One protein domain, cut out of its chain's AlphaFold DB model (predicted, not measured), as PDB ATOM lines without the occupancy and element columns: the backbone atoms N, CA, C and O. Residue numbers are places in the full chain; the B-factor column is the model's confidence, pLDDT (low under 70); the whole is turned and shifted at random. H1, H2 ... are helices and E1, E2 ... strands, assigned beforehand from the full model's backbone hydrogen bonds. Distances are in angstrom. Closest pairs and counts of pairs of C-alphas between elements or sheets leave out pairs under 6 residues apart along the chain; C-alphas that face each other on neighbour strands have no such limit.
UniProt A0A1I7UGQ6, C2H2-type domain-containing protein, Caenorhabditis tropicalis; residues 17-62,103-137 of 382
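AT A GLANCE: This is residues 17 to 62 and 103 to 137 of the 382 residues of the protein "C2H2-type domain-containing protein" of Caenorhabditis tropicalis (UniProt A0A1I7UGQ6). A short two-stranded ribbon, E1 beside E2, lies in the middle of a loose assembly, with H2 packed alongside it and two longer helices, H3 and H4, leading away from opposite ends of E2. A long loop, residues 32 to 46, runs out beyond E1 and folds back to it, while residues 18 to 23 and residues 130 to 137 stick out. The printed part has 81 residues, with four named helices and two named strands in the order H1 E1 H2 H3 E2 H4; the sheet's order is E1 - E2, antiparallel, and the class is mostly helix. The whole is only just loose, close to compact, with a radius of gyration of the C-alphas of 14.3 A and spans of 41 by 34 by 22 A.

HOW THE PARTS SIT: Strand E1, residues 28 to 31, is the antiparallel neighbour of E2, residues 117 to 120, at 137 degrees between their directions. N 30 and O 118 are 2.8 A apart and N 118 and O 30 are 3.0 A apart, both within hydrogen-bond range. Residues 44 to 45 also pair antiparallel with residues 29 to 30 of E1. The closest C-alphas of E1 and H2, residues 47 to 58, are those of Phe 29 and Phe 47, 6.4 A apart. H2 and H3, residues 103 to 115, are close but not clearly touching: their closest C-alphas, of Ser 54 and Arg 113, are 7.2 A apart. Their lines stand at a steep tilt of 69 degrees, only just short of about perpendicular, and they run opposite ways. The closest C-alphas of E1 and H4, residues 122 to 135, are those of Phe 28 and Tyr 125, 7.0 A apart. H1, residues 22 to 25, is apart from H2, H3, E2 and H4. Every O i to N i+4 pair is within hydrogen-bond range in H4, 6 of 8 are in H2 and 8 of 9 in H3; H1 is too short for such a pair.

IN THESE COORDINATES: H1, four residues, begins at C-alpha 22, (-50.601, -39.172, -4.618). E1 measures 10.3 A from first to last C-alpha, H2 16.6 A, H3 19.4 A and E2 9.0 A. H4 measures 20.0 A and ends at C-alpha 135, (-26.984, -49.893, -11.778).

THE WHOLE: The two C-alphas farthest apart, of Arg 103 and Gln 134, are 42.6 A apart. Residues 63 to 102 are not printed, and C-alphas 62 and 103 are 11.4 A apart across this cut. The link from E1 to H2 is long, at 15 residues; those from H1 to E1, H3 to E2 and E2 to H4 are tight. The mean pLDDT of the printed part is 88.2, with residues 136 to 137 under 70.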
ATOM      1  N   VAL A  17     -55.185 -41.841  -2.023       85.94
ATOM      2  CA  VAL A  17     -54.053 -42.778  -2.212       85.94
ATOM      3  C   VAL A  17     -54.023 -43.401  -3.614       85.94
ATOM      4  O   VAL A  17     -52.962 -43.801  -4.089       85.94
ATOM      5  N   ARG A  18     -55.178 -43.513  -4.277       85.06
ATOM      6  CA  ARG A  18     -55.289 -44.021  -5.653       85.06
ATOM      7  C   ARG A  18     -55.235 -42.920  -6.711       85.06
ATOM      8  O   ARG A  18     -55.204 -43.248  -7.888       85.06
ATOM      9  N   GLY A  19     -55.283 -41.652  -6.311       88.62
ATOM     10  CA  GLY A  19     -55.323 -40.527  -7.232       88.62
ATOM     11  C   GLY A  19     -53.962 -40.266  -7.886       88.62
ATOM     12  O   GLY A  19     -52.927 -40.573  -7.292       88.62
ATOM     13  N   PRO A  20     -53.940 -39.635  -9.072       86.56
ATOM     14  CA  PRO A  20     -52.703 -39.310  -9.792       86.56
ATOM     15  C   PRO A  20     -51.809 -38.316  -9.034       86.56
ATOM     16  O   PRO A  20     -50.603 -38.237  -9.273       86.56
ATOM     17  N   ASP A  21     -52.381 -37.558  -8.096       85.94
ATOM     18  CA  ASP A  21     -51.646 -36.587  -7.286       85.94
ATOM     19  C   ASP A  21     -50.907 -37.223  -6.103       85.94
ATOM     20  O   ASP A  21     -49.934 -36.645  -5.615       85.94
ATOM     21  N   TYR A  22     -51.260 -38.457  -5.715       82.62
ATOM     22  CA  TYR A  22     -50.601 -39.172  -4.618       82.62
ATOM     23  C   TYR A  22     -49.087 -39.284  -4.822       82.62
ATOM     24  O   TYR A  22     -48.312 -39.108  -3.883       82.62
ATOM     25  N   GLU A  23     -48.638 -39.548  -6.051       79.25
ATOM     26  CA  GLU A  23     -47.206 -39.659  -6.338       79.25
ATOM     27  C   GLU A  23     -46.488 -38.303  -6.257       79.25
ATOM     28  O   GLU A  23     -45.315 -38.249  -5.884       79.25
ATOM     29  N   LYS A  24     -47.186 -37.198  -6.558       84.12
ATOM     30  CA  LYS A  24     -46.617 -35.843  -6.511       84.12
ATOM     31  C   LYS A  24     -46.485 -35.322  -5.082       84.12
ATOM     32  O   LYS A  24     -45.511 -34.629  -4.798       84.12
ATOM     33  N   GLU A  25     -47.445 -35.653  -4.222       85.00
ATOM     34  CA  GLU A  25     -47.498 -35.220  -2.819       85.00
ATOM     35  C   GLU A  25     -46.701 -36.131  -1.877       85.00
ATOM     36  O   GLU A  25     -46.546 -35.849  -0.686       85.00
ATOM     37  N   LYS A  26     -46.168 -37.240  -2.398       85.81
ATOM     38  CA  LYS A  26     -45.436 -38.203  -1.591       85.81
ATOM     39  C   LYS A  26     -44.142 -37.603  -1.051       85.81
ATOM     40  O   LYS A  26     -43.249 -37.209  -1.799       85.81
ATOM     41  N   ASN A  27     -44.005 -37.633   0.269       92.25
ATOM     42  CA  ASN A  27     -42.750 -37.309   0.928       92.25
ATOM     43  C   ASN A  27     -41.771 -38.483   0.827       92.25
ATOM     44  O   ASN A  27     -42.097 -39.626   1.171       92.25
ATOM     45  N   PHE A  28     -40.556 -38.178   0.383       93.94
ATOM     46  CA  PHE A  28     -39.441 -39.114   0.344       93.94
ATOM     47  C   PHE A  28     -38.438 -38.767   1.432       93.94
ATOM     48  O   PHE A  28     -38.314 -37.617   1.855       93.94
ATOM     49  N   PHE A  29     -37.706 -39.776   1.877       95.88
ATOM     50  CA  PHE A  29     -36.713 -39.645   2.927       95.88
ATOM     51  C   PHE A  29     -35.399 -40.274   2.475       95.88
ATOM     52  O   PHE A  29     -35.399 -41.237   1.707       95.88
ATOM     53  N   LYS A  30     -34.288 -39.730   2.971       95.69
ATOM     54  CA  LYS A  30     -32.925 -40.211   2.749       95.69
ATOM     55  C   LYS A  30     -32.336 -40.715   4.066       95.69
ATOM     56  O   LYS A  30     -32.399 -40.021   5.085       95.69
ATOM     57  N   CYS A  31     -31.746 -41.904   4.032       95.69
ATOM     58  CA  CYS A  31     -30.961 -42.456   5.128       95.69
ATOM     59  C   CYS A  31     -29.560 -41.832   5.119       95.69
ATOM     60  O   CYS A  31     -28.830 -41.942   4.137       95.69
ATOM     61  N   THR A  32     -29.178 -41.189   6.219       95.94
ATOM     62  CA  THR A  32     -27.867 -40.535   6.396       95.94
ATOM     63  C   THR A  32     -26.981 -41.263   7.397       95.94
ATOM     64  O   THR A  32     -26.067 -40.682   7.976       95.94
ATOM     65  N   MET A  33     -27.262 -42.544   7.628       94.94
ATOM     66  CA  MET A  33     -26.497 -43.321   8.584       94.94
ATOM     67  C   MET A  33     -25.057 -43.510   8.107       94.94
ATOM     68  O   MET A  33     -24.867 -43.869   6.940       94.94
ATOM     69  N   PRO A  34     -24.060 -43.279   8.976       94.19
ATOM     70  CA  PRO A  34     -22.673 -43.540   8.634       94.19
ATOM     71  C   PRO A  34     -22.451 -45.048   8.490       94.19
ATOM     72  O   PRO A  34     -22.720 -45.813   9.416       94.19
ATOM     73  N   ILE A  35     -21.948 -45.469   7.331       91.56
ATOM     74  CA  ILE A  35     -21.424 -46.817   7.109       91.56
ATOM     75  C   ILE A  35     -19.910 -46.765   7.366       91.56
ATOM     76  O   ILE A  35     -19.268 -45.728   7.172       91.56
ATOM     77  N   GLN A  36     -19.330 -47.864   7.860       89.62
ATOM     78  CA  GLN A  36     -17.883 -47.963   8.082       89.62
ATOM     79  C   GLN A  36     -17.121 -47.544   6.810       89.62
ATOM     80  O   GLN A  36     -17.395 -48.062   5.731       89.62
ATOM     81  N   GLY A  37     -16.180 -46.599   6.933       83.06
ATOM     82  CA  GLY A  37     -15.367 -46.136   5.799       83.06
ATOM     83  C   GLY A  37     -15.782 -44.802   5.161       83.06
ATOM     84  O   GLY A  37     -15.445 -44.568   4.008       83.06
ATOM     85  N   SER A  38     -16.446 -43.909   5.905       70.38
ATOM     86  CA  SER A  38     -16.771 -42.502   5.557       70.38
ATOM     87  C   SER A  38     -17.962 -42.247   4.625       70.38
ATOM     88  O   SER A  38     -18.414 -41.106   4.534       70.38
ATOM     89  N   ALA A  39     -18.540 -43.276   4.004       85.06
ATOM     90  CA  ALA A  39     -19.751 -43.121   3.201       85.06
ATOM     91  C   ALA A  39     -21.022 -43.175   4.069       85.06
ATOM     92  O   ALA A  39     -21.157 -44.017   4.959       85.06
ATOM     93  N   THR A  40     -21.986 -42.295   3.799       94.19
ATOM     94  CA  THR A  40     -23.355 -42.440   4.310       94.19
ATOM     95  C   THR A  40     -24.139 -43.428   3.448       94.19
ATOM     96  O   THR A  40     -23.859 -43.591   2.265       94.19
ATOM     97  N   CYS A  41     -25.135 -44.099   4.034       92.56
ATOM     98  CA  CYS A  41     -25.907 -45.126   3.332       92.56
ATOM     99  C   CYS A  41     -26.613 -44.633   2.060       92.56
ATOM    100  O   CYS A  41     -26.786 -45.403   1.119       92.56
ATOM    101  N   ASP A  42     -27.072 -43.383   2.051       92.31
ATOM    102  CA  ASP A  42     -27.683 -42.714   0.902       92.31
ATOM    103  C   ASP A  42     -28.922 -43.386   0.287       92.31
ATOM    104  O   ASP A  42     -29.419 -42.949  -0.750       92.31
ATOM    105  N   PHE A  43     -29.499 -44.376   0.969       93.00
ATOM    106  CA  PHE A  43     -30.759 -44.996   0.577       93.00
ATOM    107  C   PHE A  43     -31.897 -43.971   0.583       93.00
ATOM    108  O   PHE A  43     -32.118 -43.291   1.590       93.00
ATOM    109  N   VAL A  44     -32.654 -43.901  -0.515       94.44
ATOM    110  CA  VAL A  44     -33.849 -43.054  -0.627       94.44
ATOM    111  C   VAL A  44     -35.095 -43.916  -0.795       94.44
ATOM    112  O   VAL A  44     -35.144 -44.810  -1.642       94.44
ATOM    113  N   GLY A  45     -36.131 -43.617  -0.012       92.38
ATOM    114  CA  GLY A  45     -37.398 -44.339  -0.058       92.38
ATOM    115  C   GLY A  45     -38.543 -43.578   0.597       92.38
ATOM    116  O   GLY A  45     -38.404 -42.428   1.020       92.38
ATOM    117  N   THR A  46     -39.700 -44.223   0.667       92.31
ATOM    118  CA  THR A  46     -40.843 -43.714   1.435       92.31
ATOM    119  C   THR A  46     -40.599 -43.875   2.931       92.31
ATOM    120  O   THR A  46     -39.661 -44.560   3.338       92.31
ATOM    121  N   PHE A  47     -41.453 -43.295   3.777       90.06
ATOM    122  CA  PHE A  47     -41.332 -43.499   5.222       90.06
ATOM    123  C   PHE A  47     -41.398 -44.989   5.607       90.06
ATOM    124  O   PHE A  47     -40.582 -45.453   6.399       90.06
ATOM    125  N   SER A  48     -42.301 -45.758   4.989       88.56
ATOM    126  CA  SER A  48     -42.419 -47.205   5.213       88.56
ATOM    127  C   SER A  48     -41.168 -47.969   4.771       88.56
ATOM    128  O   SER A  48     -40.670 -48.811   5.517       88.56
ATOM    129  N   ASP A  49     -40.606 -47.630   3.606       90.62
ATOM    130  CA  ASP A  49     -39.351 -48.239   3.140       90.62
ATOM    131  C   ASP A  49     -38.193 -47.893   4.079       90.62
ATOM    132  O   ASP A  49     -37.353 -48.739   4.381       90.62
ATOM    133  N   MET A  50     -38.174 -46.656   4.583       92.25
ATOM    134  CA  MET A  50     -37.173 -46.188   5.531       92.25
ATOM    135  C   MET A  50     -37.246 -46.958   6.851       92.25
ATOM    136  O   MET A  50     -36.203 -47.242   7.435       92.25
ATOM    137  N   ILE A  51     -38.447 -47.339   7.313       89.31
ATOM    138  CA  ILE A  51     -38.621 -48.219   8.481       89.31
ATOM    139  C   ILE A  51     -37.896 -49.538   8.281       89.31
ATOM    140  O   ILE A  51     -37.035 -49.876   9.094       89.31
ATOM    141  N   GLY A  52     -38.177 -50.233   7.184       88.69
ATOM    142  CA  GLY A  52     -37.541 -51.520   6.932       88.69
ATOM    143  C   GLY A  52     -36.042 -51.418   6.685       88.69
ATOM    144  O   GLY A  52     -35.265 -52.177   7.259       88.69
ATOM    145  N   HIS A  53     -35.627 -50.442   5.881       91.94
ATOM    146  CA  HIS A  53     -34.225 -50.218   5.561       91.94
ATOM    147  C   HIS A  53     -33.391 -49.934   6.812       91.94
ATOM    148  O   HIS A  53     -32.343 -50.533   7.030       91.94
ATOM    149  N   SER A  54     -33.856 -49.013   7.646       91.94
ATOM    150  CA  SER A  54     -33.056 -48.535   8.764       91.94
ATOM    151  C   SER A  54     -33.042 -49.513   9.945       91.94
ATOM    152  O   SER A  54     -32.025 -49.627  10.624       91.94
ATOM    153  N   ALA A  55     -34.076 -50.347  10.099       89.69
ATOM    154  CA  ALA A  55     -34.032 -51.493  11.007       89.69
ATOM    155  C   ALA A  55     -32.864 -52.456  10.711       89.69
ATOM    156  O   ALA A  55     -32.298 -53.015  11.649       89.69
ATOM    157  N   ALA A  56     -32.471 -52.608   9.437       89.00
ATOM    158  CA  ALA A  56     -31.342 -53.453   9.044       89.00
ATOM    159  C   ALA A  56     -29.983 -52.894   9.487       89.00
ATOM    160  O   ALA A  56     -29.061 -53.662   9.726       89.00
ATOM    161  N   HIS A  57     -29.854 -51.574   9.630       91.06
ATOM    162  CA  HIS A  57     -28.602 -50.979  10.093       91.06
ATOM    163  C   HIS A  57     -28.378 -51.152  11.597       91.06
ATOM    164  O   HIS A  57     -27.266 -51.435  12.026       91.06
ATOM    165  N   TRP A  58     -29.427 -50.984  12.409       87.44
ATOM    166  CA  TRP A  58     -29.316 -51.106  13.871       87.44
ATOM    167  C   TRP A  58     -29.613 -52.506  14.398       87.44
ATOM    168  O   TRP A  58     -29.616 -52.697  15.611       87.44
ATOM    169  N   ASN A  59     -29.918 -53.466  13.520       88.12
ATOM    170  CA  ASN A  59     -30.431 -54.778  13.918       88.12
ATOM    171  C   ASN A  59     -31.640 -54.651  14.874       88.12
ATOM    172  O   ASN A  59     -31.807 -55.419  15.823       88.12
ATOM    173  N   CYS A  60     -32.484 -53.639  14.637       86.25
ATOM    174  CA  CYS A  60     -33.632 -53.314  15.480       86.25
ATOM    175  C   CYS A  60     -34.877 -54.037  14.960       86.25
ATOM    176  O   CYS A  60     -35.736 -53.460  14.290       86.25
ATOM    177  N   TYR A  61     -34.963 -55.326  15.256       88.56
ATOM    178  CA  TYR A  61     -36.106 -56.149  14.876       88.56
ATOM    179  C   TYR A  61     -37.212 -56.041  15.919       88.56
ATOM    180  O   TYR A  61     -36.927 -56.007  17.112       88.56
ATOM    181  N   MET A  62     -38.468 -56.004  15.476       89.69
ATOM    182  CA  MET A  62     -39.636 -55.914  16.356       89.69
ATOM    183  C   MET A  62     -40.110 -57.282  16.835       89.69
ATOM    184  O   MET A  62     -40.621 -57.397  17.947       89.69
ATOM    185  N   ARG A 103     -38.684 -52.037  27.273       81.31
ATOM    186  CA  ARG A 103     -39.497 -51.019  26.597       81.31
ATOM    187  C   ARG A 103     -38.735 -49.705  26.406       81.31
ATOM    188  O   ARG A 103     -38.939 -49.045  25.387       81.31
ATOM    189  N   ASN A 104     -37.881 -49.326  27.356       86.25
ATOM    190  CA  ASN A 104     -37.143 -48.064  27.290       86.25
ATOM    191  C   ASN A 104     -36.085 -48.104  26.183       86.25
ATOM    192  O   ASN A 104     -36.029 -47.196  25.354       86.25
ATOM    193  N   ASN A 105     -35.358 -49.220  26.082       83.62
ATOM    194  CA  ASN A 105     -34.384 -49.440  25.013       83.62
ATOM    195  C   ASN A 105     -35.029 -49.363  23.627       83.62
ATOM    196  O   ASN A 105     -34.453 -48.791  22.705       83.62
ATOM    197  N   PHE A 106     -36.252 -49.877  23.475       82.50
ATOM    198  CA  PHE A 106     -36.971 -49.782  22.207       82.50
ATOM    199  C   PHE A 106     -37.304 -48.335  21.830       82.50
ATOM    200  O   PHE A 106     -37.095 -47.930  20.688       82.50
ATOM    201  N   VAL A 107     -37.795 -47.536  22.781       85.62
ATOM    202  CA  VAL A 107     -38.097 -46.116  22.542       85.62
ATOM    203  C   VAL A 107     -36.836 -45.350  22.144       85.62
ATOM    204  O   VAL A 107     -36.883 -44.533  21.224       85.62
ATOM    205  N   ASP A 108     -35.710 -45.622  22.795       87.56
ATOM    206  CA  ASP A 108     -34.461 -44.930  22.495       87.56
ATOM    207  C   ASP A 108     -33.870 -45.356  21.148       87.56
ATOM    208  O   ASP A 108     -33.460 -44.491  20.375       87.56
ATOM    209  N   LEU A 109     -33.949 -46.641  20.782       83.81
ATOM    210  CA  LEU A 109     -33.626 -47.104  19.427       83.81
ATOM    211  C   LEU A 109     -34.479 -46.391  18.367       83.81
ATOM    212  O   LEU A 109     -33.961 -45.942  17.342       83.81
ATOM    213  N   TRP A 110     -35.775 -46.209  18.634       82.38
ATOM    214  CA  TRP A 110     -36.669 -45.452  17.756       82.38
ATOM    215  C   TRP A 110     -36.288 -43.976  17.631       82.38
ATOM    216  O   TRP A 110     -36.346 -43.418  16.534       82.38
ATOM    217  N   LYS A 111     -35.877 -43.329  18.727       88.56
ATOM    218  CA  LYS A 111     -35.408 -41.936  18.692       88.56
ATOM    219  C   LYS A 111     -34.111 -41.805  17.905       88.56
ATOM    220  O   LYS A 111     -34.033 -40.948  17.028       88.56
ATOM    221  N   VAL A 112     -33.124 -42.662  18.188       87.06
ATOM    222  CA  VAL A 112     -31.830 -42.693  17.486       87.06
ATOM    223  C   VAL A 112     -32.060 -42.837  15.990       87.06
ATOM    224  O   VAL A 112     -31.456 -42.125  15.192       87.06
ATOM    225  N   ARG A 113     -33.011 -43.684  15.606       86.50
ATOM    226  CA  ARG A 113     -33.365 -43.882  14.213       86.50
ATOM    227  C   ARG A 113     -33.804 -42.607  13.494       86.50
ATOM    228  O   ARG A 113     -33.363 -42.361  12.370       86.50
ATOM    229  N   ASN A 114     -34.635 -41.788  14.130       89.19
ATOM    230  CA  ASN A 114     -35.143 -40.558  13.521       89.19
ATOM    231  C   ASN A 114     -34.043 -39.515  13.271       89.19
ATOM    232  O   ASN A 114     -34.193 -38.696  12.370       89.19
ATOM    233  N   VAL A 115     -32.919 -39.573  13.996       94.12
ATOM    234  CA  VAL A 115     -31.780 -38.654  13.804       94.12
ATOM    235  C   VAL A 115     -31.158 -38.795  12.412       94.12
ATOM    236  O   VAL A 115     -30.688 -37.815  11.837       94.12
ATOM    237  N   TYR A 116     -31.181 -40.001  11.839       94.31
ATOM    238  CA  TYR A 116     -30.520 -40.293  10.563       94.31
ATOM    239  C   TYR A 116     -31.465 -40.270   9.359       94.31
ATOM    240  O   TYR A 116     -31.020 -40.504   8.232       94.31
ATOM    241  N   ILE A 117     -32.748 -39.983   9.569       94.31
ATOM    242  CA  ILE A 117     -33.743 -39.892   8.504       94.31
ATOM    243  C   ILE A 117     -33.938 -38.416   8.167       94.31
ATOM    244  O   ILE A 117     -34.476 -37.655   8.967       94.31
ATOM    245  N   LYS A 118     -33.523 -38.008   6.967       95.50
ATOM    246  CA  LYS A 118     -33.741 -36.642   6.475       95.50
ATOM    247  C   LYS A 118     -34.828 -36.634   5.415       95.50
ATOM    248  O   LYS A 118     -34.896 -37.553   4.600       95.50
ATOM    249  N   GLN A 119     -35.669 -35.602   5.408       96.00
ATOM    250  CA  GLN A 119     -36.582 -35.386   4.290       96.00
ATOM    251  C   GLN A 119     -35.754 -35.141   3.024       96.00
ATOM    252  O   GLN A 119     -34.773 -34.398   3.037       96.00
ATOM    253  N   CYS A 120     -36.119 -35.836   1.957       95.19
ATOM    254  CA  CYS A 120     -35.424 -35.840   0.684       95.19
ATOM    255  C   CYS A 120     -36.205 -34.969  -0.299       95.19
ATOM    256  O   CYS A 120     -37.438 -35.032  -0.342       95.19
ATOM    257  N   THR A 121     -35.506 -34.160  -1.093       92.31
ATOM    258  CA  THR A 121     -36.174 -33.385  -2.140       92.31
ATOM    259  C   THR A 121     -36.629 -34.309  -3.271       92.31
ATOM    260  O   THR A 121     -36.060 -35.378  -3.506       92.31
ATOM    261  N   ARG A 122     -37.647 -33.891  -4.031       87.38
ATOM    262  CA  ARG A 122     -38.108 -34.650  -5.205       87.38
ATOM    263  C   ARG A 122     -36.986 -34.864  -6.226       87.38
ATOM    264  O   ARG A 122     -36.902 -35.928  -6.831       87.38
ATOM    265  N   THR A 123     -36.112 -33.874  -6.392       89.81
ATOM    266  CA  THR A 123     -34.940 -33.942  -7.274       89.81
ATOM    267  C   THR A 123     -33.939 -35.005  -6.831       89.81
ATOM    268  O   THR A 123     -33.441 -35.756  -7.668       89.81
ATOM    269  N   ASP A 124     -33.691 -35.132  -5.526       89.62
ATOM    270  CA  ASP A 124     -32.789 -36.155  -4.984       89.62
ATOM    271  C   ASP A 124     -33.357 -37.568  -5.174       89.62
ATOM    272  O   ASP A 124     -32.627 -38.494  -5.532       89.62
ATOM    273  N   TYR A 125     -34.674 -37.735  -5.003       89.62
ATOM    274  CA  TYR A 125     -35.349 -38.999  -5.295       89.62
ATOM    275  C   TYR A 125     -35.229 -39.396  -6.769       89.62
ATOM    276  O   TYR A 125     -34.905 -40.546  -7.062       89.62
ATOM    277  N   LEU A 126     -35.451 -38.459  -7.698       90.31
ATOM    278  CA  LEU A 126     -35.303 -38.724  -9.132       90.31
ATOM    279  C   LEU A 126     -33.868 -39.129  -9.482       90.31
ATOM    280  O   LEU A 126     -33.685 -40.123 -10.180       90.31
ATOM    281  N   ARG A 127     -32.863 -38.447  -8.916       90.19
ATOM    282  CA  ARG A 127     -31.449 -38.811  -9.090       90.19
ATOM    283  C   ARG A 127     -31.156 -40.221  -8.570       90.19
ATOM    284  O   ARG A 127     -30.484 -40.997  -9.240       90.19
ATOM    285  N   HIS A 128     -31.682 -40.580  -7.399       88.56
ATOM    286  CA  HIS A 128     -31.523 -41.927  -6.846       88.56
ATOM    287  C   HIS A 128     -32.247 -42.988  -7.692       88.56
ATOM    288  O   HIS A 128     -31.724 -44.084  -7.896       88.56
ATOM    289  N   LYS A 129     -33.447 -42.682  -8.202       88.56
ATOM    290  CA  LYS A 129     -34.199 -43.569  -9.101       88.56
ATOM    291  C   LYS A 129     -33.417 -43.826 -10.390       88.56
ATOM    292  O   LYS A 129     -33.254 -44.983 -10.763       88.56
ATOM    293  N   GLU A 130     -32.890 -42.773 -11.008       90.31
ATOM    294  CA  GLU A 130     -32.056 -42.861 -12.207       90.31
ATOM    295  C   GLU A 130     -30.777 -43.669 -11.945       90.31
ATOM    296  O   GLU A 130     -30.483 -44.609 -12.680       90.31
ATOM    297  N   ALA A 131     -30.070 -43.398 -10.842       87.56
ATOM    298  CA  ALA A 131     -28.892 -44.169 -10.446       87.56
ATOM    299  C   ALA A 131     -29.217 -45.662 -10.255       87.56
ATOM    300  O   ALA A 131     -28.473 -46.532 -10.706       87.56
ATOM    301  N   LYS A 132     -30.361 -45.989  -9.640       85.38
ATOM    302  CA  LYS A 132     -30.806 -47.378  -9.455       85.38
ATOM    303  C   LYS A 132     -31.154 -48.064 -10.781       85.38
ATOM    304  O   LYS A 132     -30.894 -49.258 -10.930       85.38
ATOM    305  N   GLU A 133     -31.737 -47.334 -11.731       86.69
ATOM    306  CA  GLU A 133     -32.012 -47.831 -13.083       86.69
ATOM    307  C   GLU A 133     -30.716 -48.079 -13.868       86.69
ATOM    308  O   GLU A 133     -30.600 -49.115 -14.524       86.69
ATOM    309  N   GLN A 134     -29.717 -47.201 -13.727       87.12
ATOM    310  CA  GLN A 134     -28.394 -47.356 -14.343       87.12
ATOM    311  C   GLN A 134     -27.610 -48.546 -13.769       87.12
ATOM    312  O   GLN A 134     -26.984 -49.288 -14.523       87.12
ATOM    313  N   VAL A 135     -27.680 -48.775 -12.450       82.75
ATOM    314  CA  VAL A 135     -26.984 -49.893 -11.778       82.75
ATOM    315  C   VAL A 135     -27.612 -51.259 -12.111       82.75
ATOM    316  O   VAL A 135     -26.992 -52.298 -11.895       82.75
ATOM    317  N   GLY A 136     -28.795 -51.292 -12.736       59.09
ATOM    318  CA  GLY A 136     -29.129 -52.377 -13.665       59.09
ATOM    319  C   GLY A 136     -29.173 -53.789 -13.070       59.09
ATOM    320  O   GLY A 136     -28.753 -54.751 -13.716       59.09
ATOM    321  N   GLY A 137     -29.729 -53.957 -11.869       54.50
ATOM    322  CA  GLY A 137     -30.082 -55.284 -11.364       54.50
ATOM    323  C   GLY A 137     -31.243 -55.871 -12.173       54.50
ATOM    324  O   GLY A 137     -32.401 -55.622 -11.845       54.50
TER     325      GLY A 137